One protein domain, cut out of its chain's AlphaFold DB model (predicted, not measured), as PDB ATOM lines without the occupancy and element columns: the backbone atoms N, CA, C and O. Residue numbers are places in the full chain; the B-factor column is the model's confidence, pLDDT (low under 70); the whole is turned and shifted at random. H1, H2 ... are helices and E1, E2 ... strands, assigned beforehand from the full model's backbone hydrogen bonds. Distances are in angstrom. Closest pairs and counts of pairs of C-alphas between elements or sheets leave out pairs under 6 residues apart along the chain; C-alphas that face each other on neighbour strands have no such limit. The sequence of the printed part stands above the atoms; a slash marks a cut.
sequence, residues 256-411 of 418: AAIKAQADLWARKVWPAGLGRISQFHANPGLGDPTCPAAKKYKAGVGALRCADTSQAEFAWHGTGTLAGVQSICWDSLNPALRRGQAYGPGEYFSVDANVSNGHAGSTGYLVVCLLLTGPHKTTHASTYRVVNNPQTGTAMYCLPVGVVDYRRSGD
ATOM      1  N   ALA A 256     -36.725 -20.494   9.079       95.56
ATOM      2  CA  ALA A 256     -38.007 -21.103   9.418       95.56
ATOM      3  C   ALA A 256     -39.037 -20.018   9.770       95.56
ATOM      4  O   ALA A 256     -40.107 -19.977   9.156       95.56
ATOM      5  N   ALA A 257     -38.675 -19.089  10.660       93.94
ATOM      6  CA  ALA A 257     -39.525 -17.955  11.011       93.94
ATOM      7  C   ALA A 257     -39.799 -17.039   9.808       93.94
ATOM      8  O   ALA A 257     -40.950 -16.676   9.561       93.94
ATOM      9  N   ILE A 258     -38.773 -16.716   9.010       96.75
ATOM     10  CA  ILE A 258     -38.913 -15.857   7.823       96.75
ATOM     11  C   ILE A 258     -39.874 -16.477   6.796       96.75
ATOM     12  O   ILE A 258     -40.723 -15.770   6.253       96.75
ATOM     13  N   LYS A 259     -39.800 -17.794   6.554       97.12
ATOM     14  CA  LYS A 259     -40.720 -18.501   5.645       97.12
ATOM     15  C   LYS A 259     -42.168 -18.455   6.134       97.12
ATOM     16  O   LYS A 259     -43.063 -18.185   5.337       97.12
ATOM     17  N   ALA A 260     -42.396 -18.674   7.429       94.75
ATOM     18  CA  ALA A 260     -43.734 -18.586   8.015       94.75
ATOM     19  C   ALA A 260     -44.305 -17.159   7.920       94.75
ATOM     20  O   ALA A 260     -45.462 -16.967   7.547       94.75
ATOM     21  N   GLN A 261     -43.481 -16.143   8.197       94.69
ATOM     22  CA  GLN A 261     -43.872 -14.740   8.055       94.69
ATOM     23  C   GLN A 261     -44.176 -14.367   6.600       94.69
ATOM     24  O   GLN A 261     -45.129 -13.629   6.359       94.69
ATOM     25  N   ALA A 262     -43.413 -14.892   5.639       97.19
ATOM     26  CA  ALA A 262     -43.641 -14.662   4.217       97.19
ATOM     27  C   ALA A 262     -44.981 -15.236   3.734       97.19
ATOM     28  O   ALA A 262     -45.690 -14.538   3.017       97.19
ATOM     29  N   ASP A 263     -45.363 -16.450   4.153       97.25
ATOM     30  CA  ASP A 263     -46.677 -17.032   3.822       97.25
ATOM     31  C   ASP A 263     -47.827 -16.187   4.398       97.25
ATOM     32  O   ASP A 263     -48.757 -15.793   3.688       97.25
ATOM     33  N   LEU A 264     -47.733 -15.822   5.681       94.31
ATOM     34  CA  LEU A 264     -48.732 -14.973   6.334       94.31
ATOM     35  C   LEU A 264     -48.842 -13.601   5.662       94.31
ATOM     36  O   LEU A 264     -49.950 -13.118   5.414       94.31
ATOM     37  N   TRP A 265     -47.705 -12.975   5.351       96.81
ATOM     38  CA  TRP A 265     -47.658 -11.706   4.632       96.81
ATOM     39  C   TRP A 265     -48.302 -11.839   3.253       96.81
ATOM     40  O   TRP A 265     -49.202 -11.062   2.938       96.81
ATOM     41  N   ALA A 266     -47.910 -12.860   2.485       97.75
ATOM     42  CA  ALA A 266     -48.408 -13.130   1.144       97.75
ATOM     43  C   ALA A 266     -49.934 -13.220   1.122       97.75
ATOM     44  O   ALA A 266     -50.578 -12.520   0.347       97.75
ATOM     45  N   ARG A 267     -50.521 -14.017   2.023       95.44
ATOM     46  CA  ARG A 267     -51.979 -14.181   2.141       95.44
ATOM     47  C   ARG A 267     -52.684 -12.908   2.590       95.44
ATOM     48  O   ARG A 267     -53.775 -12.620   2.109       95.44
ATOM     49  N   LYS A 268     -52.074 -12.147   3.500       94.06
ATOM     50  CA  LYS A 268     -52.644 -10.907   4.036       94.06
ATOM     51  C   LYS A 268     -52.743  -9.806   2.981       94.06
ATOM     52  O   LYS A 268     -53.721  -9.067   2.981       94.06
ATOM     53  N   VAL A 269     -51.726  -9.664   2.131       95.50
ATOM     54  CA  VAL A 269     -51.655  -8.585   1.128       95.50
ATOM     55  C   VAL A 269     -52.096  -9.035  -0.267       95.50
ATOM     56  O   VAL A 269     -51.954  -8.284  -1.231       95.50
ATOM     57  N   TRP A 270     -52.626 -10.254  -0.388       97.44
ATOM     58  CA  TRP A 270     -53.035 -10.816  -1.668       97.44
ATOM     59  C   TRP A 270     -54.253 -10.078  -2.249       97.44
ATOM     60  O   TRP A 270     -55.287  -9.983  -1.580       97.44
ATOM     61  N   PRO A 271     -54.189  -9.571  -3.493       96.31
ATOM     62  CA  PRO A 271     -55.310  -8.870  -4.101       96.31
ATOM     63  C   PRO A 271     -56.396  -9.852  -4.560       96.31
ATOM     64  O   PRO A 271     -56.117 -10.874  -5.186       96.31
ATOM     65  N   ALA A 272     -57.662  -9.489  -4.350       93.06
ATOM     66  CA  ALA A 272     -58.805 -10.315  -4.753       93.06
ATOM     67  C   ALA A 272     -58.868 -10.591  -6.275       93.06
ATOM     68  O   ALA A 272     -59.448 -11.590  -6.698       93.06
ATOM     69  N   GLY A 273     -58.263  -9.727  -7.100       93.06
ATOM     70  CA  GLY A 273     -58.292  -9.831  -8.563       93.06
ATOM     71  C   GLY A 273     -57.409 -10.930  -9.171       93.06
ATOM     72  O   GLY A 273     -57.646 -11.309 -10.316       93.06
ATOM     73  N   LEU A 274     -56.425 -11.469  -8.438       91.44
ATOM     74  CA  LEU A 274     -55.471 -12.460  -8.966       91.44
ATOM     75  C   LEU A 274     -55.909 -13.921  -8.770       91.44
ATOM     76  O   LEU A 274     -55.168 -14.840  -9.102       91.44
ATOM     77  N   GLY A 275     -57.120 -14.155  -8.260       92.69
ATOM     78  CA  GLY A 275     -57.549 -15.484  -7.821       92.69
ATOM     79  C   GLY A 275     -57.056 -15.796  -6.409       92.69
ATOM     80  O   GLY A 275     -56.518 -14.931  -5.726       92.69
ATOM     81  N   ARG A 276     -57.282 -17.018  -5.926       94.56
ATOM     82  CA  ARG A 276     -56.856 -17.435  -4.582       94.56
ATOM     83  C   ARG A 276     -55.458 -18.051  -4.650       94.56
ATOM     84  O   ARG A 276     -55.200 -18.846  -5.544       94.56
ATOM     85  N   ILE A 277     -54.614 -17.764  -3.657       95.88
ATOM     86  CA  ILE A 277     -53.383 -18.531  -3.414       95.88
ATOM     87  C   ILE A 277     -53.759 -19.995  -3.161       95.88
ATOM     88  O   ILE A 277     -54.385 -20.296  -2.136       95.88
ATOM     89  N   SER A 278     -53.382 -20.889  -4.075       94.81
ATOM     90  CA  SER A 278     -53.561 -22.332  -3.905       94.81
ATOM     91  C   SER A 278     -52.571 -22.847  -2.865       94.81
ATOM     92  O   SER A 278     -52.968 -23.511  -1.907       94.81
ATOM     93  N   GLN A 279     -51.302 -22.453  -2.994       95.69
ATOM     94  CA  GLN A 279     -50.225 -22.901  -2.125       95.69
ATOM     95  C   GLN A 279     -49.103 -21.861  -2.008       95.69
ATOM     96  O   GLN A 279     -48.846 -21.075  -2.917       95.69
ATOM     97  N   PHE A 280     -48.420 -21.877  -0.862       97.62
ATOM     98  CA  PHE A 280     -47.130 -21.223  -0.683       97.62
ATOM     99  C   PHE A 280     -46.039 -22.294  -0.616       97.62
ATOM    100  O   PHE A 280     -46.062 -23.170   0.250       97.62
ATOM    101  N   HIS A 281     -45.090 -22.228  -1.539       97.06
ATOM    102  CA  HIS A 281     -43.929 -23.099  -1.604       97.06
ATOM    103  C   HIS A 281     -42.745 -22.376  -0.968       97.06
ATOM    104  O   HIS A 281     -42.107 -21.521  -1.584       97.06
ATOM    105  N   ALA A 282     -42.460 -22.709   0.286       98.12
ATOM    106  CA  ALA A 282     -41.243 -22.278   0.965       98.12
ATOM    107  C   ALA A 282     -40.000 -22.634   0.133       98.12
ATOM    108  O   ALA A 282     -39.902 -23.760  -0.344       98.12
ATOM    109  N   ASN A 283     -39.034 -21.715   0.009       98.12
ATOM    110  CA  ASN A 283     -37.777 -22.003  -0.677       98.12
ATOM    111  C   ASN A 283     -36.978 -23.055   0.124       98.12
ATOM    112  O   ASN A 283     -36.507 -22.746   1.230       98.12
ATOM    113  N   PRO A 284     -36.820 -24.290  -0.391       95.81
ATOM    114  CA  PRO A 284     -36.121 -25.347   0.332       95.81
ATOM    115  C   PRO A 284     -34.619 -25.061   0.443       95.81
ATOM    116  O   PRO A 284     -34.010 -25.429   1.444       95.81
ATOM    117  N   GLY A 285     -34.046 -24.322  -0.518       96.50
ATOM    118  CA  GLY A 285     -32.627 -23.971  -0.535       96.50
ATOM    119  C   GLY A 285     -32.194 -23.164   0.686       96.50
ATOM    120  O   GLY A 285     -31.056 -23.267   1.116       96.50
ATOM    121  N   LEU A 286     -33.101 -22.437   1.344       96.88
ATOM    122  CA  LEU A 286     -32.742 -21.702   2.560       96.88
ATOM    123  C   LEU A 286     -32.348 -22.618   3.729       96.88
ATOM    124  O   LEU A 286     -31.614 -22.185   4.608       96.88
ATOM    125  N   GLY A 287     -32.800 -23.875   3.751       93.44
ATOM    126  CA  GLY A 287     -32.336 -24.862   4.733       93.44
ATOM    127  C   GLY A 287     -30.979 -25.483   4.393       93.44
ATOM    128  O   GLY A 287     -30.375 -26.120   5.251       93.44
ATOM    129  N   ASP A 288     -30.498 -25.299   3.163       96.12
ATOM    130  CA  ASP A 288     -29.273 -25.903   2.662       96.12
ATOM    131  C   ASP A 288     -28.079 -24.949   2.867       96.12
ATOM    132  O   ASP A 288     -28.072 -23.832   2.331       96.12
ATOM    133  N   PRO A 289     -27.029 -25.351   3.611       94.75
ATOM    134  CA  PRO A 289     -25.843 -24.518   3.812       94.75
ATOM    135  C   PRO A 289     -25.081 -24.217   2.511       94.75
ATOM    136  O   PRO A 289     -24.265 -23.292   2.481       94.75
ATOM    137  N   THR A 290     -25.323 -24.969   1.436       97.25
ATOM    138  CA  THR A 290     -24.690 -24.791   0.128       97.25
ATOM    139  C   THR A 290     -25.415 -23.794  -0.773       97.25
ATOM    140  O   THR A 290     -24.766 -23.262  -1.677       97.25
ATOM    141  N   CYS A 291     -26.680 -23.458  -0.480       97.88
ATOM    142  CA  CYS A 291     -27.522 -22.598  -1.309       97.88
ATOM    143  C   CYS A 291     -26.861 -21.236  -1.608       97.88
ATOM    144  O   CYS A 291     -26.631 -20.434  -0.687       97.88
ATOM    145  N   PRO A 292     -26.577 -20.929  -2.888       98.38
ATOM    146  CA  PRO A 292     -25.944 -19.674  -3.274       98.38
ATOM    147  C   PRO A 292     -26.756 -18.440  -2.873       98.38
ATOM    148  O   PRO A 292     -26.178 -17.476  -2.369       98.38
ATOM    149  N   ALA A 293     -28.084 -18.465  -3.026       98.25
ATOM    150  CA  ALA A 293     -28.944 -17.348  -2.640       98.25
ATOM    151  C   ALA A 293     -28.811 -17.001  -1.150       98.25
ATOM    152  O   ALA A 293     -28.628 -15.834  -0.800       98.25
ATOM    153  N   ALA A 294     -28.821 -18.015  -0.277       98.31
ATOM    154  CA  ALA A 294     -28.653 -17.833   1.162       98.31
ATOM    155  C   ALA A 294     -27.258 -17.289   1.518       98.31
ATOM    156  O   ALA A 294     -27.141 -16.401   2.365       98.31
ATOM    157  N   LYS A 295     -26.194 -17.776   0.860       98.50
ATOM    158  CA  LYS A 295     -24.817 -17.280   1.056       98.50
ATOM    159  C   LYS A 295     -24.670 -15.816   0.644       98.50
ATOM    160  O   LYS A 295     -24.169 -15.007   1.425       98.50
ATOM    161  N   LYS A 296     -25.153 -15.460  -0.549       98.50
ATOM    162  CA  LYS A 296     -25.119 -14.083  -1.061       98.50
ATOM    163  C   LYS A 296     -25.927 -13.135  -0.177       98.50
ATOM    164  O   LYS A 296     -25.492 -12.015   0.082       98.50
ATOM    165  N   TYR A 297     -27.076 -13.584   0.326       98.56
ATOM    166  CA  TYR A 297     -27.877 -12.801   1.261       98.56
ATOM    167  C   TYR A 297     -27.161 -12.561   2.594       98.56
ATOM    168  O   TYR A 297     -27.101 -11.425   3.054       98.56
ATOM    169  N   LYS A 298     -26.533 -13.592   3.180       98.44
ATOM    170  CA  LYS A 298     -25.688 -13.442   4.379       98.44
ATOM    171  C   LYS A 298     -24.575 -12.411   4.172       98.44
ATOM    172  O   LYS A 298     -24.370 -11.560   5.037       98.44
ATOM    173  N   ALA A 299     -23.911 -12.438   3.016       98.38
ATOM    174  CA  ALA A 299     -22.915 -11.430   2.656       98.38
ATOM    175  C   ALA A 299     -23.526 -10.017   2.563       98.38
ATOM    176  O   ALA A 299     -22.934  -9.060   3.057       98.38
ATOM    177  N   GLY A 300     -24.734  -9.883   2.003       98.38
ATOM    178  CA  GLY A 300     -25.479  -8.619   1.957       98.38
ATOM    179  C   GLY A 300     -25.850  -8.076   3.340       98.38
ATOM    180  O   GLY A 300     -25.643  -6.892   3.604       98.38
ATOM    181  N   VAL A 301     -26.328  -8.940   4.242       98.25
ATOM    182  CA  VAL A 301     -26.612  -8.594   5.646       98.25
ATOM    183  C   VAL A 301     -25.351  -8.080   6.342       98.25
ATOM    184  O   VAL A 301     -25.400  -7.033   6.986       98.25
ATOM    185  N   GLY A 302     -24.217  -8.766   6.162       97.81
ATOM    186  CA  GLY A 302     -22.925  -8.344   6.710       97.81
ATOM    187  C   GLY A 302     -22.448  -7.000   6.150       97.81
ATOM    188  O   GLY A 302     -22.061  -6.120   6.916       97.81
ATOM    189  N   ALA A 303     -22.544  -6.805   4.831       97.75
ATOM    190  CA  ALA A 303     -22.138  -5.567   4.164       97.75
ATOM    191  C   ALA A 303     -22.934  -4.341   4.640       97.75
ATOM    192  O   ALA A 303     -22.383  -3.249   4.751       97.75
ATOM    193  N   LEU A 304     -24.223  -4.521   4.946       97.38
ATOM    194  CA  LEU A 304     -25.103  -3.452   5.426       97.38
ATOM    195  C   LEU A 304     -25.182  -3.351   6.951       97.38
ATOM    196  O   LEU A 304     -25.803  -2.420   7.459       97.38
ATOM    197  N   ARG A 305     -24.567  -4.292   7.679       97.19
ATOM    198  CA  ARG A 305     -24.636  -4.399   9.145       97.19
ATOM    199  C   ARG A 305     -26.082  -4.441   9.660       97.19
ATOM    200  O   ARG A 305     -26.410  -3.804  10.659       97.19
ATOM    201  N   CYS A 306     -26.958  -5.172   8.971       96.25
ATOM    202  CA  CYS A 306     -28.330  -5.364   9.439       96.25
ATOM    203  C   CYS A 306     -28.343  -6.336  10.627       96.25
ATOM    204  O   CYS A 306     -27.772  -7.421  10.545       96.25
ATOM    205  N   ALA A 307     -29.004  -5.955  11.718       94.50
ATOM    206  CA  ALA A 307     -29.075  -6.749  12.939       94.50
ATOM    207  C   ALA A 307     -30.216  -7.773  12.898       94.50
ATOM    208  O   ALA A 307     -30.044  -8.922  13.302       94.50
ATOM    209  N   ASP A 308     -31.387  -7.366  12.406       95.62
ATOM    210  CA  ASP A 308     -32.611  -8.152  12.522       95.62
ATOM    211  C   ASP A 308     -33.633  -7.838  11.412       95.62
ATOM    212  O   ASP A 308     -33.448  -6.957  10.567       95.62
ATOM    213  N   THR A 309     -34.736  -8.585  11.417       95.00
ATOM    214  CA  THR A 309     -35.832  -8.469  10.441       95.00
ATOM    215  C   THR A 309     -36.553  -7.116  10.422       95.00
ATOM    216  O   THR A 309     -37.215  -6.823   9.431       95.00
ATOM    217  N   SER A 310     -36.399  -6.242  11.426       94.19
ATOM    218  CA  SER A 310     -36.959  -4.877  11.372       94.19
ATOM    219  C   SER A 310     -36.261  -3.979  10.347       94.19
ATOM    220  O   SER A 310     -36.812  -2.960   9.939       94.19
ATOM    221  N   GLN A 311     -35.072  -4.378   9.885       96.62
ATOM    222  CA  GLN A 311     -34.349  -3.726   8.792       96.62
ATOM    223  C   GLN A 311     -34.655  -4.359   7.432       96.62
ATOM    224  O   GLN A 311     -33.891  -4.178   6.486       96.62
ATOM    225  N   ALA A 312     -35.764  -5.084   7.301       97.69
ATOM    226  CA  ALA A 312     -36.180  -5.696   6.052       97.69
ATOM    227  C   ALA A 312     -37.692  -5.549   5.809       97.69
ATOM    228  O   ALA A 312     -38.469  -5.320   6.732       97.69
ATOM    229  N   GLU A 313     -38.117  -5.668   4.552       97.75
ATOM    230  CA  GLU A 313     -39.534  -5.706   4.171       97.75
ATOM    231  C   GLU A 313     -39.786  -6.794   3.125       97.75
ATOM    232  O   GLU A 313     -38.911  -7.091   2.313       97.75
ATOM    233  N   PHE A 314     -40.981  -7.384   3.115       98.38
ATOM    234  CA  PHE A 314     -41.372  -8.311   2.055       98.38
ATOM    235  C   PHE A 314     -41.864  -7.564   0.812       98.38
ATOM    236  O   PHE A 314     -42.518  -6.524   0.911       98.38
ATOM    237  N   ALA A 315     -41.582  -8.126  -0.360       98.56
ATOM    238  CA  ALA A 315     -42.071  -7.639  -1.640       98.56
ATOM    239  C   ALA A 315     -42.252  -8.786  -2.643       98.56
ATOM    240  O   ALA A 315     -41.680  -9.868  -2.505       98.56
ATOM    241  N   TRP A 316     -43.034  -8.523  -3.681       98.62
ATOM    242  CA  TRP A 316     -43.308  -9.436  -4.781       98.62
ATOM    243  C   TRP A 316     -42.316  -9.248  -5.919       98.62
ATOM    244  O   TRP A 316     -42.043  -8.118  -6.330       98.62
ATOM    245  N   HIS A 317     -41.891 -10.351  -6.522       98.44
ATOM    246  CA  HIS A 317     -41.143 -10.372  -7.771       98.44
ATOM    247  C   HIS A 317     -41.795 -11.343  -8.762       98.44
ATOM    248  O   HIS A 317     -42.136 -12.469  -8.405       98.44
ATOM    249  N   GLY A 318     -41.991 -10.895 -10.002       97.50
ATOM    250  CA  GLY A 318     -42.536 -11.710 -11.086       97.50
ATOM    251  C   GLY A 318     -41.453 -12.068 -12.094       97.50
ATOM    252  O   GLY A 318     -40.589 -11.247 -12.389       97.50
ATOM    253  N   THR A 319     -41.510 -13.286 -12.628       96.62
ATOM    254  CA  THR A 319     -40.635 -13.742 -13.713       96.62
ATOM    255  C   THR A 319     -41.423 -14.601 -14.696       96.62
ATOM    256  O   THR A 319     -42.331 -15.328 -14.303       96.62
ATOM    257  N   GLY A 320     -41.090 -14.502 -15.983       95.25
ATOM    258  CA  GLY A 320     -41.901 -15.061 -17.066       95.25
ATOM    259  C   GLY A 320     -41.759 -16.567 -17.292       95.25
ATOM    260  O   GLY A 320     -42.465 -17.107 -18.139       95.25
ATOM    261  N   THR A 321     -40.856 -17.256 -16.585       94.81
ATOM    262  CA  THR A 321     -40.609 -18.695 -16.782       94.81
ATOM    263  C   THR A 321     -40.428 -19.436 -15.459       94.81
ATOM    264  O   THR A 321     -39.891 -18.896 -14.492       94.81
ATOM    265  N   LEU A 322     -40.822 -20.713 -15.427       92.69
ATOM    266  CA  LEU A 322     -40.600 -21.582 -14.266       92.69
ATOM    267  C   LEU A 322     -39.102 -21.779 -13.978       92.69
ATOM    268  O   LEU A 322     -38.691 -21.729 -12.822       92.69
ATOM    269  N   ALA A 323     -38.280 -21.917 -15.022       94.31
ATOM    270  CA  ALA A 323     -36.824 -21.967 -14.885       94.31
ATOM    271  C   ALA A 323     -36.272 -20.688 -14.227       94.31
ATOM    272  O   ALA A 323     -35.375 -20.757 -13.391       94.31
ATOM    273  N   GLY A 324     -36.854 -19.524 -14.541       96.50
ATOM    274  CA  GLY A 324     -36.544 -18.263 -13.877       96.50
ATOM    275  C   GLY A 324     -36.899 -18.285 -12.391       96.50
ATOM    276  O   GLY A 324     -36.082 -17.879 -11.573       96.50
ATOM    277  N   VAL A 325     -38.074 -18.806 -12.022       96.38
ATOM    278  CA  VAL A 325     -38.471 -18.967 -10.609       96.38
ATOM    279  C   VAL A 325     -37.472 -19.855  -9.861       96.38
ATOM    280  O   VAL A 325     -37.010 -19.488  -8.780       96.38
ATOM    281  N   GLN A 326     -37.118 -21.003 -10.446       95.81
ATOM    282  CA  GLN A 326     -36.188 -21.970  -9.857       95.81
ATOM    283  C   GLN A 326     -34.784 -21.378  -9.692       95.81
ATOM    284  O   GLN A 326     -34.233 -21.428  -8.592       95.81
ATOM    285  N   SER A 327     -34.239 -20.763 -10.749       97.56
ATOM    286  CA  SER A 327     -32.922 -20.119 -10.695       97.56
ATOM    287  C   SER A 327     -32.910 -18.968  -9.695       97.56
ATOM    288  O   SER A 327     -32.002 -18.898  -8.879       97.56
ATOM    289  N   ILE A 328     -33.954 -18.131  -9.638       98.19
ATOM    290  CA  ILE A 328     -34.046 -17.085  -8.612       98.19
ATOM    291  C   ILE A 328     -34.012 -17.703  -7.212       98.19
ATOM    292  O   ILE A 328     -33.259 -17.228  -6.372       98.19
ATOM    293  N   CYS A 329     -34.777 -18.764  -6.941       98.38
ATOM    294  CA  CYS A 329     -34.803 -19.377  -5.610       98.38
ATOM    295  C   CYS A 329     -33.452 -19.986  -5.196       98.38
ATOM    296  O   CYS A 329     -33.102 -19.917  -4.016       98.38
ATOM    297  N   TRP A 330     -32.689 -20.557  -6.132       98.06
ATOM    298  CA  TRP A 330     -31.405 -21.202  -5.834       98.06
ATOM    299  C   TRP A 330     -30.202 -20.250  -5.927       98.06
ATOM    300  O   TRP A 330     -29.411 -20.149  -4.986       98.06
ATOM    301  N   ASP A 331     -30.086 -19.509  -7.028       97.94
ATOM    302  CA  ASP A 331     -28.941 -18.657  -7.370       97.94
ATOM    303  C   ASP A 331     -29.089 -17.201  -6.902       97.94
ATOM    304  O   ASP A 331     -28.098 -16.458  -6.881       97.94
ATOM    305  N   SER A 332     -30.294 -16.807  -6.474       98.12
ATOM    306  CA  SER A 332     -30.753 -15.419  -6.307       98.12
ATOM    307  C   SER A 332     -30.998 -14.705  -7.642       98.12
ATOM    308  O   SER A 332     -30.843 -15.269  -8.723       98.12
ATOM    309  N   LEU A 333     -31.423 -13.443  -7.573       97.62
ATOM    310  CA  LEU A 333     -31.560 -12.602  -8.760       97.62
ATOM    311  C   LEU A 333     -30.181 -12.329  -9.381       97.62
ATOM    312  O   LEU A 333     -29.171 -12.278  -8.678       97.62
ATOM    313  N   ASN A 334     -30.147 -12.140 -10.701       97.06
ATOM    314  CA  ASN A 334     -28.914 -11.914 -11.451       97.06
ATOM    315  C   ASN A 334     -28.833 -10.464 -11.977       97.06
ATOM    316  O   ASN A 334     -29.493 -10.146 -12.973       97.06
ATOM    317  N   PRO A 335     -27.984  -9.608 -11.374       96.50
ATOM    318  CA  PRO A 335     -27.728  -8.244 -11.834       96.50
ATOM    319  C   PRO A 335     -27.332  -8.102 -13.307       96.50
ATOM    320  O   PRO A 335     -27.655  -7.093 -13.930       96.50
ATOM    321  N   ALA A 336     -26.704  -9.112 -13.910       95.25
ATOM    322  CA  ALA A 336     -26.312  -9.059 -15.316       95.25
ATOM    323  C   ALA A 336     -27.508  -9.134 -16.288       95.25
ATOM    324  O   ALA A 336     -27.374  -8.803 -17.463       95.25
ATOM    325  N   LEU A 337     -28.690  -9.558 -15.820       93.50
ATOM    326  CA  LEU A 337     -29.900  -9.685 -16.646       93.50
ATOM    327  C   LEU A 337     -30.779  -8.424 -16.647       93.50
ATOM    328  O   LEU A 337     -31.836  -8.400 -17.276       93.50
ATOM    329  N   ARG A 338     -30.342  -7.369 -15.958       92.44
ATOM    330  CA  ARG A 338     -30.995  -6.059 -15.898       92.44
ATOM    331  C   ARG A 338     -31.155  -5.434 -17.287       92.44
ATOM    332  O   ARG A 338     -30.175  -5.279 -18.011       92.44
ATOM    333  N   ARG A 339     -32.375  -5.026 -17.652       90.44
ATOM    334  CA  ARG A 339     -32.683  -4.323 -18.915       90.44
ATOM    335  C   ARG A 339     -33.831  -3.328 -18.710       90.44
ATOM    336  O   ARG A 339     -34.743  -3.616 -17.945       90.44
ATOM    337  N   GLY A 340     -33.796  -2.177 -19.394       86.69
ATOM    338  CA  GLY A 340     -34.935  -1.242 -19.491       86.69
ATOM    339  C   GLY A 340     -35.413  -0.623 -18.167       86.69
ATOM    340  O   GLY A 340     -36.608  -0.616 -17.883       86.69
ATOM    341  N   GLN A 341     -34.498  -0.131 -17.332       91.69
ATOM    342  CA  GLN A 341     -34.789   0.257 -15.948       91.69
ATOM    343  C   GLN A 341     -35.211   1.727 -15.816       91.69
ATOM    344  O   GLN A 341     -34.387   2.628 -15.944       91.69
ATOM    345  N   ALA A 342     -36.490   1.971 -15.517       93.12
ATOM    346  CA  ALA A 342     -37.063   3.321 -15.453       93.12
ATOM    347  C   ALA A 342     -36.657   4.140 -14.209       93.12
ATOM    348  O   ALA A 342     -36.614   5.364 -14.257       93.12
ATOM    349  N   TYR A 343     -36.363   3.473 -13.094       95.81
ATOM    350  CA  TYR A 343     -36.104   4.074 -11.781       95.81
ATOM    351  C   TYR A 343     -34.656   3.872 -11.306       95.81
ATOM    352  O   TYR A 343     -34.372   3.868 -10.109       95.81
ATOM    353  N   GLY A 344     -33.737   3.698 -12.257       95.19
ATOM    354  CA  GLY A 344     -32.319   3.486 -11.991       95.19
ATOM    355  C   GLY A 344     -31.919   2.010 -11.888       95.19
ATOM    356  O   GLY A 344     -32.761   1.110 -12.021       95.19
ATOM    357  N   PRO A 345     -30.613   1.755 -11.701       95.50
ATOM    358  CA  PRO A 345     -30.057   0.412 -11.720       95.50
ATOM    359  C   PRO A 345     -30.560  -0.408 -10.531       95.50
ATOM    360  O   PRO A 345     -30.470   0.017  -9.380       95.50
ATOM    361  N   GLY A 346     -31.053  -1.610 -10.814       96.50
ATOM    362  CA  GLY A 346     -31.406  -2.583  -9.788       96.50
ATOM    363  C   GLY A 346     -32.424  -3.617 -10.240       96.50
ATOM    364  O   GLY A 346     -32.915  -3.599 -11.373       96.50
ATOM    365  N   GLU A 347     -32.722  -4.526  -9.325       97.75
ATOM    366  CA  GLU A 347     -33.822  -5.474  -9.402       97.75
ATOM    367  C   GLU A 347     -35.112  -4.806  -8.923       97.75
ATOM    368  O   GLU A 347     -35.111  -4.047  -7.951       97.75
ATOM    369  N   TYR A 348     -36.214  -5.097  -9.612       97.81
ATOM    370  CA  TYR A 348     -37.499  -4.443  -9.393       97.81
ATOM    371  C   TYR A 348     -38.432  -5.377  -8.632       97.81
ATOM    372  O   TYR A 348     -38.584  -6.555  -8.965       97.81
ATOM    373  N   PHE A 349     -39.079  -4.820  -7.618       98.44
ATOM    374  CA  PHE A 349     -40.078  -5.482  -6.797       98.44
ATOM    375  C   PHE A 349     -41.274  -4.552  -6.609       98.44
ATOM    376  O   PHE A 349     -41.199  -3.344  -6.855       98.44
ATOM    377  N   SER A 350     -42.376  -5.110  -6.129       98.00
ATOM    378  CA  SER A 350     -43.578  -4.353  -5.799       98.00
ATOM    379  C   SER A 350     -44.175  -4.835  -4.485       98.00
ATOM    380  O   SER A 350     -44.146  -6.027  -4.195       98.00
ATOM    381  N   VAL A 351     -44.763  -3.932  -3.701       97.56
ATOM    382  CA  VAL A 351     -45.619  -4.327  -2.566       97.56
ATOM    383  C   VAL A 351     -47.041  -4.705  -2.997       97.56
ATOM    384  O   VAL A 351     -47.763  -5.339  -2.234       97.56
ATOM    385  N   ASP A 352     -47.428  -4.378  -4.233       97.44
ATOM    386  CA  ASP A 352     -48.674  -4.812  -4.876       97.44
ATOM    387  C   ASP A 352     -48.399  -5.986  -5.827       97.44
ATOM    388  O   ASP A 352     -47.659  -5.841  -6.809       97.44
ATOM    389  N   ALA A 353     -49.016  -7.137  -5.553       98.00
ATOM    390  CA  ALA A 353     -48.866  -8.343  -6.360       98.00
ATOM    391  C   ALA A 353     -49.376  -8.169  -7.802       98.00
ATOM    392  O   ALA A 353     -48.844  -8.817  -8.699       98.00
ATOM    393  N   ASN A 354     -50.350  -7.282  -8.065       97.19
ATOM    394  CA  ASN A 354     -50.858  -7.047  -9.425       97.19
ATOM    395  C   ASN A 354     -49.768  -6.516 -10.358       97.19
ATOM    396  O   ASN A 354     -49.712  -6.892 -11.528       97.19
ATOM    397  N   VAL A 355     -48.886  -5.666  -9.830       96.94
ATOM    398  CA  VAL A 355     -47.758  -5.112 -10.585       96.94
ATOM    399  C   VAL A 355     -46.778  -6.224 -10.950       96.94
ATOM    400  O   VAL A 355     -46.439  -6.381 -12.119       96.94
ATOM    401  N   SER A 356     -46.372  -7.042  -9.976       97.56
ATOM    402  CA  SER A 356     -45.439  -8.147 -10.227       97.56
ATOM    403  C   SER A 356     -46.057  -9.243 -11.101       97.56
ATOM    404  O   SER A 356     -45.348  -9.841 -11.905       97.56
ATOM    405  N   ASN A 357     -47.374  -9.460 -11.030       96.69
ATOM    406  CA  ASN A 357     -48.092 -10.384 -11.911       96.69
ATOM    407  C   ASN A 357     -47.956 -10.003 -13.394       96.69
ATOM    408  O   ASN A 357     -47.836 -10.886 -14.236       96.69
ATOM    409  N   GLY A 358     -47.881  -8.706 -13.719       95.81
ATOM    410  CA  GLY A 358     -47.602  -8.245 -15.086       95.81
ATOM    411  C   GLY A 358     -46.263  -8.742 -15.653       95.81
ATOM    412  O   GLY A 358     -46.097  -8.803 -16.868       95.81
ATOM    413  N   HIS A 359     -45.333  -9.148 -14.784       95.44
ATOM    414  CA  HIS A 359     -44.023  -9.701 -15.141       95.44
ATOM    415  C   HIS A 359     -43.922 -11.223 -14.945       95.44
ATOM    416  O   HIS A 359     -42.925 -11.824 -15.339       95.44
ATOM    417  N   ALA A 360     -44.942 -11.859 -14.359       94.31
ATOM    418  CA  ALA A 360     -44.979 -13.304 -14.122       94.31
ATOM    419  C   ALA A 360     -45.269 -14.126 -15.395       94.31
ATOM    420  O   ALA A 360     -45.170 -15.355 -15.387       94.31
ATOM    421  N   GLY A 361     -45.634 -13.463 -16.498       90.75
ATOM    422  CA  GLY A 361     -46.017 -14.127 -17.742       90.75
ATOM    423  C   GLY A 361     -47.196 -15.080 -17.528       90.75
ATOM    424  O   GLY A 361     -48.190 -14.718 -16.907       90.75
ATOM    425  N   SER A 362     -47.071 -16.308 -18.031       89.19
ATOM    426  CA  SER A 362     -48.061 -17.382 -17.865       89.19
ATOM    427  C   SER A 362     -47.691 -18.397 -16.780       89.19
ATOM    428  O   SER A 362     -48.313 -19.449 -16.699       89.19
ATOM    429  N   THR A 363     -46.680 -18.116 -15.951       91.06
ATOM    430  CA  THR A 363     -46.184 -19.095 -14.967       91.06
ATOM    431  C   THR A 363     -47.198 -19.406 -13.869       91.06
ATOM    432  O   THR A 363     -47.195 -20.509 -13.329       91.06
ATOM    433  N   GLY A 364     -48.041 -18.429 -13.514       93.94
ATOM    434  CA  GLY A 364     -48.924 -18.509 -12.352       93.94
ATOM    435  C   GLY A 364     -48.174 -18.590 -11.018       93.94
ATOM    436  O   GLY A 364     -48.726 -19.078 -10.031       93.94
ATOM    437  N   TYR A 365     -46.927 -18.107 -11.001       97.00
ATOM    438  CA  TYR A 365     -46.076 -18.048  -9.822       97.00
ATOM    439  C   TYR A 365     -45.576 -16.626  -9.560       97.00
ATOM    440  O   TYR A 365     -45.135 -15.921 -10.467       97.00
ATOM    441  N   LEU A 366     -45.602 -16.217  -8.292       98.25
ATOM    442  CA  LEU A 366     -44.952 -14.994  -7.821       98.25
ATOM    443  C   LEU A 366     -43.954 -15.335  -6.724       98.25
ATOM    444  O   LEU A 366     -44.276 -16.057  -5.782       98.25
ATOM    445  N   VAL A 367     -42.748 -14.789  -6.829       98.62
ATOM    446  CA  VAL A 367     -41.708 -14.962  -5.817       98.62
ATOM    447  C   VAL A 367     -41.930 -13.934  -4.709       98.62
ATOM    448  O   VAL A 367     -42.087 -12.740  -4.977       98.62
ATOM    449  N   VAL A 368     -41.934 -14.394  -3.461       98.75
ATOM    450  CA  VAL A 368     -41.899 -13.535  -2.274       98.75
ATOM    451  C   VAL A 368     -40.445 -13.342  -1.876       98.75
ATOM    452  O   VAL A 368     -39.750 -14.308  -1.551       98.75
ATOM    453  N   CYS A 369     -39.992 -12.093  -1.875       98.75
ATOM    454  CA  CYS A 369     -38.635 -11.731  -1.500       98.75
ATOM    455  C   CYS A 369     -38.624 -10.906  -0.212       98.75
ATOM    456  O   CYS A 369     -39.468 -10.034  -0.027       98.75
ATOM    457  N   LEU A 370     -37.644 -11.147   0.657       98.56
ATOM    458  CA  LEU A 370     -37.317 -10.281   1.788       98.56
ATOM    459  C   LEU A 370     -36.212  -9.312   1.352       98.56
ATOM    460  O   LEU A 370     -35.144  -9.750   0.932       98.56
ATOM    461  N   LEU A 371     -36.471  -8.010   1.413       98.62
ATOM    462  CA  LEU A 371     -35.580  -6.947   0.952       98.62
ATOM    463  C   LEU A 371     -34.957  -6.234   2.146       98.62
ATOM    464  O   LEU A 371     -35.687  -5.711   2.989       98.62
ATOM    465  N   LEU A 372     -33.631  -6.144   2.196       98.44
ATOM    466  CA  LEU A 372     -32.949  -5.329   3.196       98.44
ATOM    467  C   LEU A 372     -33.259  -3.843   2.969       98.44
ATOM    468  O   LEU A 372     -33.523  -3.377   1.861       98.44
ATOM    469  N   THR A 373     -33.269  -3.080   4.051       97.19
ATOM    470  CA  THR A 373     -33.430  -1.627   4.029       97.19
ATOM    471  C   THR A 373     -32.062  -0.972   4.121       97.19
ATOM    472  O   THR A 373     -31.193  -1.427   4.859       97.19
ATOM    473  N   GLY A 374     -31.850   0.090   3.350       95.88
ATOM    474  CA  GLY A 374     -30.589   0.814   3.314       95.88
ATOM    475  C   GLY A 374     -30.464   1.673   2.055       95.88
ATOM    476  O   GLY A 374     -31.405   1.728   1.262       95.88
ATOM    477  N   PRO A 375     -29.301   2.309   1.837       96.94
ATOM    478  CA  PRO A 375     -29.083   3.244   0.725       96.94
ATOM    479  C   PRO A 375     -29.136   2.585  -0.665       96.94
ATOM    480  O   PRO A 375     -29.310   3.263  -1.669       96.94
ATOM    481  N   HIS A 376     -29.003   1.260  -0.733       96.94
ATOM    482  CA  HIS A 376     -29.089   0.476  -1.966       96.94
ATOM    483  C   HIS A 376     -30.538   0.284  -2.459       96.94
ATOM    484  O   HIS A 376     -30.740  -0.152  -3.591       96.94
ATOM    485  N   LYS A 377     -31.542   0.554  -1.610       97.94
ATOM    486  CA  LYS A 377     -32.963   0.384  -1.920       97.94
ATOM    487  C   LYS A 377     -33.623   1.747  -2.094       97.94
ATOM    488  O   LYS A 377     -33.559   2.587  -1.202       97.94
ATOM    489  N   THR A 378     -34.331   1.933  -3.201       97.50
ATOM    490  CA  THR A 378     -35.170   3.115  -3.439       97.50
ATOM    491  C   THR A 378     -36.643   2.729  -3.546       97.50
ATOM    492  O   THR A 378     -36.984   1.621  -3.971       97.50
ATOM    493  N   THR A 379     -37.519   3.648  -3.145       97.38
ATOM    494  CA  THR A 379     -38.975   3.473  -3.175       97.38
ATOM    495  C   THR A 379     -39.586   4.490  -4.120       97.38
ATOM    496  O   THR A 379     -39.355   5.687  -3.964       97.38
ATOM    497  N   HIS A 380     -40.412   4.027  -5.059       96.00
ATOM    498  CA  HIS A 380     -41.045   4.886  -6.063       96.00
ATOM    499  C   HIS A 380     -42.558   4.720  -6.038       96.00
ATOM    500  O   HIS A 380     -43.069   3.598  -5.997       96.00
ATOM    501  N   ALA A 381     -43.273   5.849  -6.054       92.06
ATOM    502  CA  ALA A 381     -44.737   5.909  -6.061       92.06
ATOM    503  C   ALA A 381     -45.411   5.030  -4.986       92.06
ATOM    504  O   ALA A 381     -46.491   4.498  -5.216       92.06
ATOM    505  N   SER A 382     -44.763   4.829  -3.830       88.69
ATOM    506  CA  SER A 382     -45.147   3.909  -2.734       88.69
ATOM    507  C   SER A 382     -45.233   2.409  -3.078       88.69
ATOM    508  O   SER A 382     -45.133   1.573  -2.178       88.69
ATOM    509  N   THR A 383     -45.316   2.049  -4.358       94.12
ATOM    510  CA  THR A 383     -45.537   0.676  -4.826       94.12
ATOM    511  C   THR A 383     -44.242  -0.045  -5.179       94.12
ATOM    512  O   THR A 383     -44.026  -1.177  -4.747       94.12
ATOM    513  N   TYR A 384     -43.362   0.604  -5.939       97.12
ATOM    514  CA  TYR A 384     -42.161  -0.034  -6.469       97.12
ATOM    515  C   TYR A 384     -41.026   0.011  -5.450       97.12
ATOM    516  O   TYR A 384     -40.857   1.001  -4.728       97.12
ATOM    517  N   ARG A 385     -40.225  -1.052  -5.425       98.00
ATOM    518  CA  ARG A 385     -38.924  -1.100  -4.757       98.00
ATOM    519  C   ARG A 385     -37.873  -1.437  -5.798       98.00
ATOM    520  O   ARG A 385     -38.047  -2.396  -6.548       98.00
ATOM    521  N   VAL A 386     -36.796  -0.667  -5.831       98.12
ATOM    522  CA  VAL A 386     -35.627  -0.971  -6.660       98.12
ATOM    523  C   VAL A 386     -34.456  -1.226  -5.737       98.12
ATOM    524  O   VAL A 386     -34.102  -0.357  -4.942       98.12
ATOM    525  N   VAL A 387     -33.888  -2.422  -5.822       98.38
ATOM    526  CA  VAL A 387     -32.752  -2.860  -5.007       98.38
ATOM    527  C   VAL A 387     -31.539  -2.919  -5.920       98.38
ATOM    528  O   VAL A 387     -31.483  -3.748  -6.822       98.38
ATOM    529  N   ASN A 388     -30.567  -2.033  -5.720       98.00
ATOM    530  CA  ASN A 388     -29.344  -2.010  -6.512       98.00
ATOM    531  C   ASN A 388     -28.323  -3.007  -5.951       98.00
ATOM    532  O   ASN A 388     -27.397  -2.631  -5.232       98.00
ATOM    533  N   ASN A 389     -28.511  -4.298  -6.244       98.06
ATOM    534  CA  ASN A 389     -27.527  -5.312  -5.865       98.06
ATOM    535  C   ASN A 389     -26.172  -5.075  -6.578       98.06
ATOM    536  O   ASN A 389     -26.164  -4.603  -7.722       98.06
ATOM    537  N   PRO A 390     -25.024  -5.420  -5.968       97.25
ATOM    538  CA  PRO A 390     -23.716  -5.347  -6.618       97.25
ATOM    539  C   PRO A 390     -23.672  -6.180  -7.902       97.25
ATOM    540  O   PRO A 390     -24.062  -7.345  -7.901       97.25
ATOM    541  N   GLN A 391     -23.119  -5.620  -8.981       96.31
ATOM    542  CA  GLN A 391     -22.993  -6.306 -10.281       96.31
ATOM    543  C   GLN A 391     -22.155  -7.592 -10.209       96.31
ATOM    544  O   GLN A 391     -22.329  -8.492 -11.021       96.31
ATOM    545  N   THR A 392     -21.280  -7.709  -9.207       95.31
ATOM    546  CA  THR A 392     -20.483  -8.921  -8.978       95.31
ATOM    547  C   THR A 392     -21.324 -10.114  -8.516       95.31
ATOM    548  O   THR A 392     -20.841 -11.241  -8.551       95.31
ATOM    549  N   GLY A 393     -22.552  -9.888  -8.025       93.00
ATOM    550  CA  GLY A 393     -23.431 -10.934  -7.493       93.00
ATOM    551  C   GLY A 393     -22.907 -11.629  -6.229       93.00
ATOM    552  O   GLY A 393     -23.455 -12.653  -5.827       93.00
ATOM    553  N   THR A 394     -21.846 -11.103  -5.610       94.81
ATOM    554  CA  THR A 394     -21.194 -11.683  -4.417       94.81
ATOM    555  C   THR A 394     -21.990 -11.448  -3.134       94.81
ATOM    556  O   THR A 394     -21.990 -12.289  -2.237       94.81
ATOM    557  N   ALA A 395     -22.712 -10.334  -3.069       97.94
ATOM    558  CA  ALA A 395     -23.655 -10.005  -2.016       97.94
ATOM    559  C   ALA A 395     -25.007  -9.676  -2.646       97.94
ATOM    560  O   ALA A 395     -25.057  -9.069  -3.710       97.94
ATOM    561  N   MET A 396     -26.094 -10.068  -1.988       98.38
ATOM    562  CA  MET A 396     -27.454  -9.742  -2.409       98.38
ATOM    563  C   MET A 396     -28.220  -9.161  -1.226       98.38
ATOM    564  O   MET A 396     -28.225  -9.713  -0.132       98.38
ATOM    565  N   TYR A 397     -28.891  -8.043  -1.453       98.56
ATOM    566  CA  TYR A 397     -29.717  -7.327  -0.487       98.56
ATOM    567  C   TYR A 397     -31.188  -7.759  -0.541       98.56
ATOM    568  O   TYR A 397     -32.068  -7.100   0.010       98.56
ATOM    569  N   CYS A 398     -31.463  -8.872  -1.213       98.50
ATOM    570  CA  CYS A 398     -32.769  -9.500  -1.292       98.50
ATOM    571  C   CYS A 398     -32.637 -11.024  -1.176       98.50
ATOM    572  O   CYS A 398     -31.709 -11.619  -1.731       98.50
ATOM    573  N   LEU A 399     -33.585 -11.646  -0.482       98.56
ATOM    574  CA  LEU A 399     -33.669 -13.088  -0.269       98.56
ATOM    575  C   LEU A 399     -34.964 -13.628  -0.888       98.56
ATOM    576  O   LEU A 399     -36.033 -13.218  -0.440       98.56
ATOM    577  N   PRO A 400     -34.920 -14.552  -1.857       98.62
ATOM    578  CA  PRO A 400     -36.111 -15.251  -2.336       98.62
ATOM    579  C   PRO A 400     -36.574 -16.262  -1.278       98.62
ATOM    580  O   PRO A 400     -35.946 -17.299  -1.069       98.62
ATOM    581  N   VAL A 401     -37.660 -15.948  -0.570       98.62
ATOM    582  CA  VAL A 401     -38.128 -16.713   0.599       98.62
ATOM    583  C   VAL A 401     -39.032 -17.876   0.210       98.62
ATOM    584  O   VAL A 401     -39.019 -18.930   0.850       98.62
ATOM    585  N   GLY A 402     -39.817 -17.703  -0.845       98.31
ATOM    586  CA  GLY A 402     -40.729 -18.720  -1.336       98.31
ATOM    587  C   GLY A 402     -41.507 -18.235  -2.543       98.31
ATOM    588  O   GLY A 402     -41.287 -17.131  -3.044       98.31
ATOM    589  N   VAL A 403     -42.419 -19.077  -3.005       98.50
ATOM    590  CA  VAL A 403     -43.201 -18.855  -4.216       98.50
ATOM    591  C   VAL A 403     -44.670 -19.075  -3.902       98.50
ATOM    592  O   VAL A 403     -45.043 -20.077  -3.298       98.50
ATOM    593  N   VAL A 404     -45.510 -18.143  -4.321       98.19
ATOM    594  CA  VAL A 404     -46.961 -18.301  -4.303       98.19
ATOM    595  C   VAL A 404     -47.399 -18.939  -5.612       98.19
ATOM    596  O   VAL A 404     -47.115 -18.393  -6.676       98.19
ATOM    597  N   ASP A 405     -48.107 -20.060  -5.519       96.88
ATOM    598  CA  ASP A 405     -48.893 -20.633  -6.608       96.88
ATOM    599  C   ASP A 405     -50.314 -20.064  -6.539       96.88
ATOM    600  O   ASP A 405     -50.984 -20.106  -5.500       96.88
ATOM    601  N   TYR A 406     -50.760 -19.483  -7.645       94.88
ATOM    602  CA  TYR A 406     -52.108 -18.935  -7.797       94.88
ATOM    603  C   TYR A 406     -52.728 -19.329  -9.140       94.88
ATOM    604  O   TYR A 406     -53.672 -18.688  -9.616       94.88
ATOM    605  N   ARG A 407     -52.216 -20.399  -9.762       89.62
ATOM    606  CA  ARG A 407     -52.801 -20.958 -10.982       89.62
ATOM    607  C   ARG A 407     -54.259 -21.334 -10.735       89.62
ATOM    608  O   ARG A 407     -54.634 -21.843  -9.676       89.62
ATOM    609  N   ARG A 408     -55.107 -21.080 -11.733       78.12
ATOM    610  CA  ARG A 408     -56.529 -21.437 -11.661       78.12
ATOM    611  C   ARG A 408     -56.670 -22.955 -11.710       78.12
ATOM    612  O   ARG A 408     -55.993 -23.624 -12.488       78.12
ATOM    613  N   SER A 409     -57.586 -23.499 -10.912       64.06
ATOM    614  CA  SER A 409     -57.958 -24.912 -10.976       64.06
ATOM    615  C   SER A 409     -58.331 -25.277 -12.419       64.06
ATOM    616  O   SER A 409     -59.261 -24.697 -12.976       64.06
ATOM    617  N   GLY A 410     -57.581 -26.198 -13.033       64.56
ATOM    618  CA  GLY A 410     -57.765 -26.602 -14.432       64.56
ATOM    619  C   GLY A 410     -56.723 -26.076 -15.423       64.56
ATOM    620  O   GLY A 410     -56.835 -26.402 -16.603       64.56
ATOM    621  N   ASP A 411     -55.714 -25.320 -14.976       65.12
ATOM    622  CA  ASP A 411     -54.573 -24.954 -15.822       65.12
ATOM    623  C   ASP A 411     -53.927 -26.225 -16.420       65.12
ATOM    624  O   ASP A 411     -53.532 -27.115 -15.658       65.12
TER     625      ASP A 411
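AT A GLANCE: This is residues 256 to 411 of the 418 residues of the protein "Hypothetical protein" of Polarella glacialis (UniProt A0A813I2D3). What is the main picture? A strongly twisted sheet, E1 - E7 - E4 - E2, makes the core: it curls round H1 on one face and has H4 packed on the other, three layers with helices on both faces. The small sheet E3 - E6 - E5 lies partly face to face with it, a sandwich of two sheets with strands crossed at 55 degrees, while H3 packs beside E7. What is printed, and how large is it? The 156 residues hold five named helices and seven named strands, in the order H1 E1 H2 H3 E2 H4 E3 H5 E4 E5 E6 E7; both sheets are antiparallel and the class is mixed. The whole is compact, with a radius of gyration of the C-alphas of 14.5 A, and spans 45 by 35 by 28 A.

IN THESE COORDINATES: Where are the strands? The larger sheet has E1, residues 279 to 282, E7, 398 to 405, 20.3 A long, E4, 365 to 372, 22.4 A, and E2, 312 to 318, 19.2 A; C-alpha 405 is at (-48.893, -20.633, -6.608). The smaller has E3, 347 to 350, E6, 384 to 387, and E5, 377 to 380. Where are the helices? H1 is residues 256 to 268, 18.6 A, from C-alpha 256 at (-38.007, -21.103, 9.418); H2 is 284 to 287, H3 292 to 304, 18.4 A, H4 322 to 331, 13.9 A, and H5 353 to 357.

HOW THE PARTS SIT: How are the strands paired? N 281 and O 403 of E1 and E7 are 2.8 A apart, N 368 and O 402 of E4 and E7 2.8 A, and N 315 and O 369 of E2 and E4 2.9 A, each within hydrogen-bond range. So are N 349 and O 385 of E3 and E6, 2.8 A, and N 378 and O 386 of the hairpin E5 and E6, 2.9 A. What is on the larger sheet? H1 comes closest to E7 at the C-alphas of Lys 259 and Val 401, 5.9 A, where E7 bends by 52 degrees at residue 401. H4, on the opposite face, is over E7 and E4 at a height of 9.5 A, while H5, on the same face as H1, is over E2 at 6.2 A. How do the other helices stand? H3 has its closest C-alphas to E7 at Tyr 297 and Leu 399, 6.0 A, and touches H4 only at their ends, at Ala 293 and Asp 331, 4.9 A. H2 only grazes the larger sheet and touches H3 only at the corner, at the C-alphas of Leu 286 and Ala 294, 5.8 A. Are the helix backbones complete? Every O i to N i+4 pair is within hydrogen-bond range in H1, H3, H4 and H5; H2 is too short for one.

THE WHOLE: How far does it reach? The two C-alphas farthest apart, of Arg 305 and Gly 410, are 46.3 A from each other. Is it unbroken and confident? The printed part has no cut, and H4 to E3 is the long link, 15 residues. Mean pLDDT of the printed part is 95.6, with residues 409 to 411 under 70.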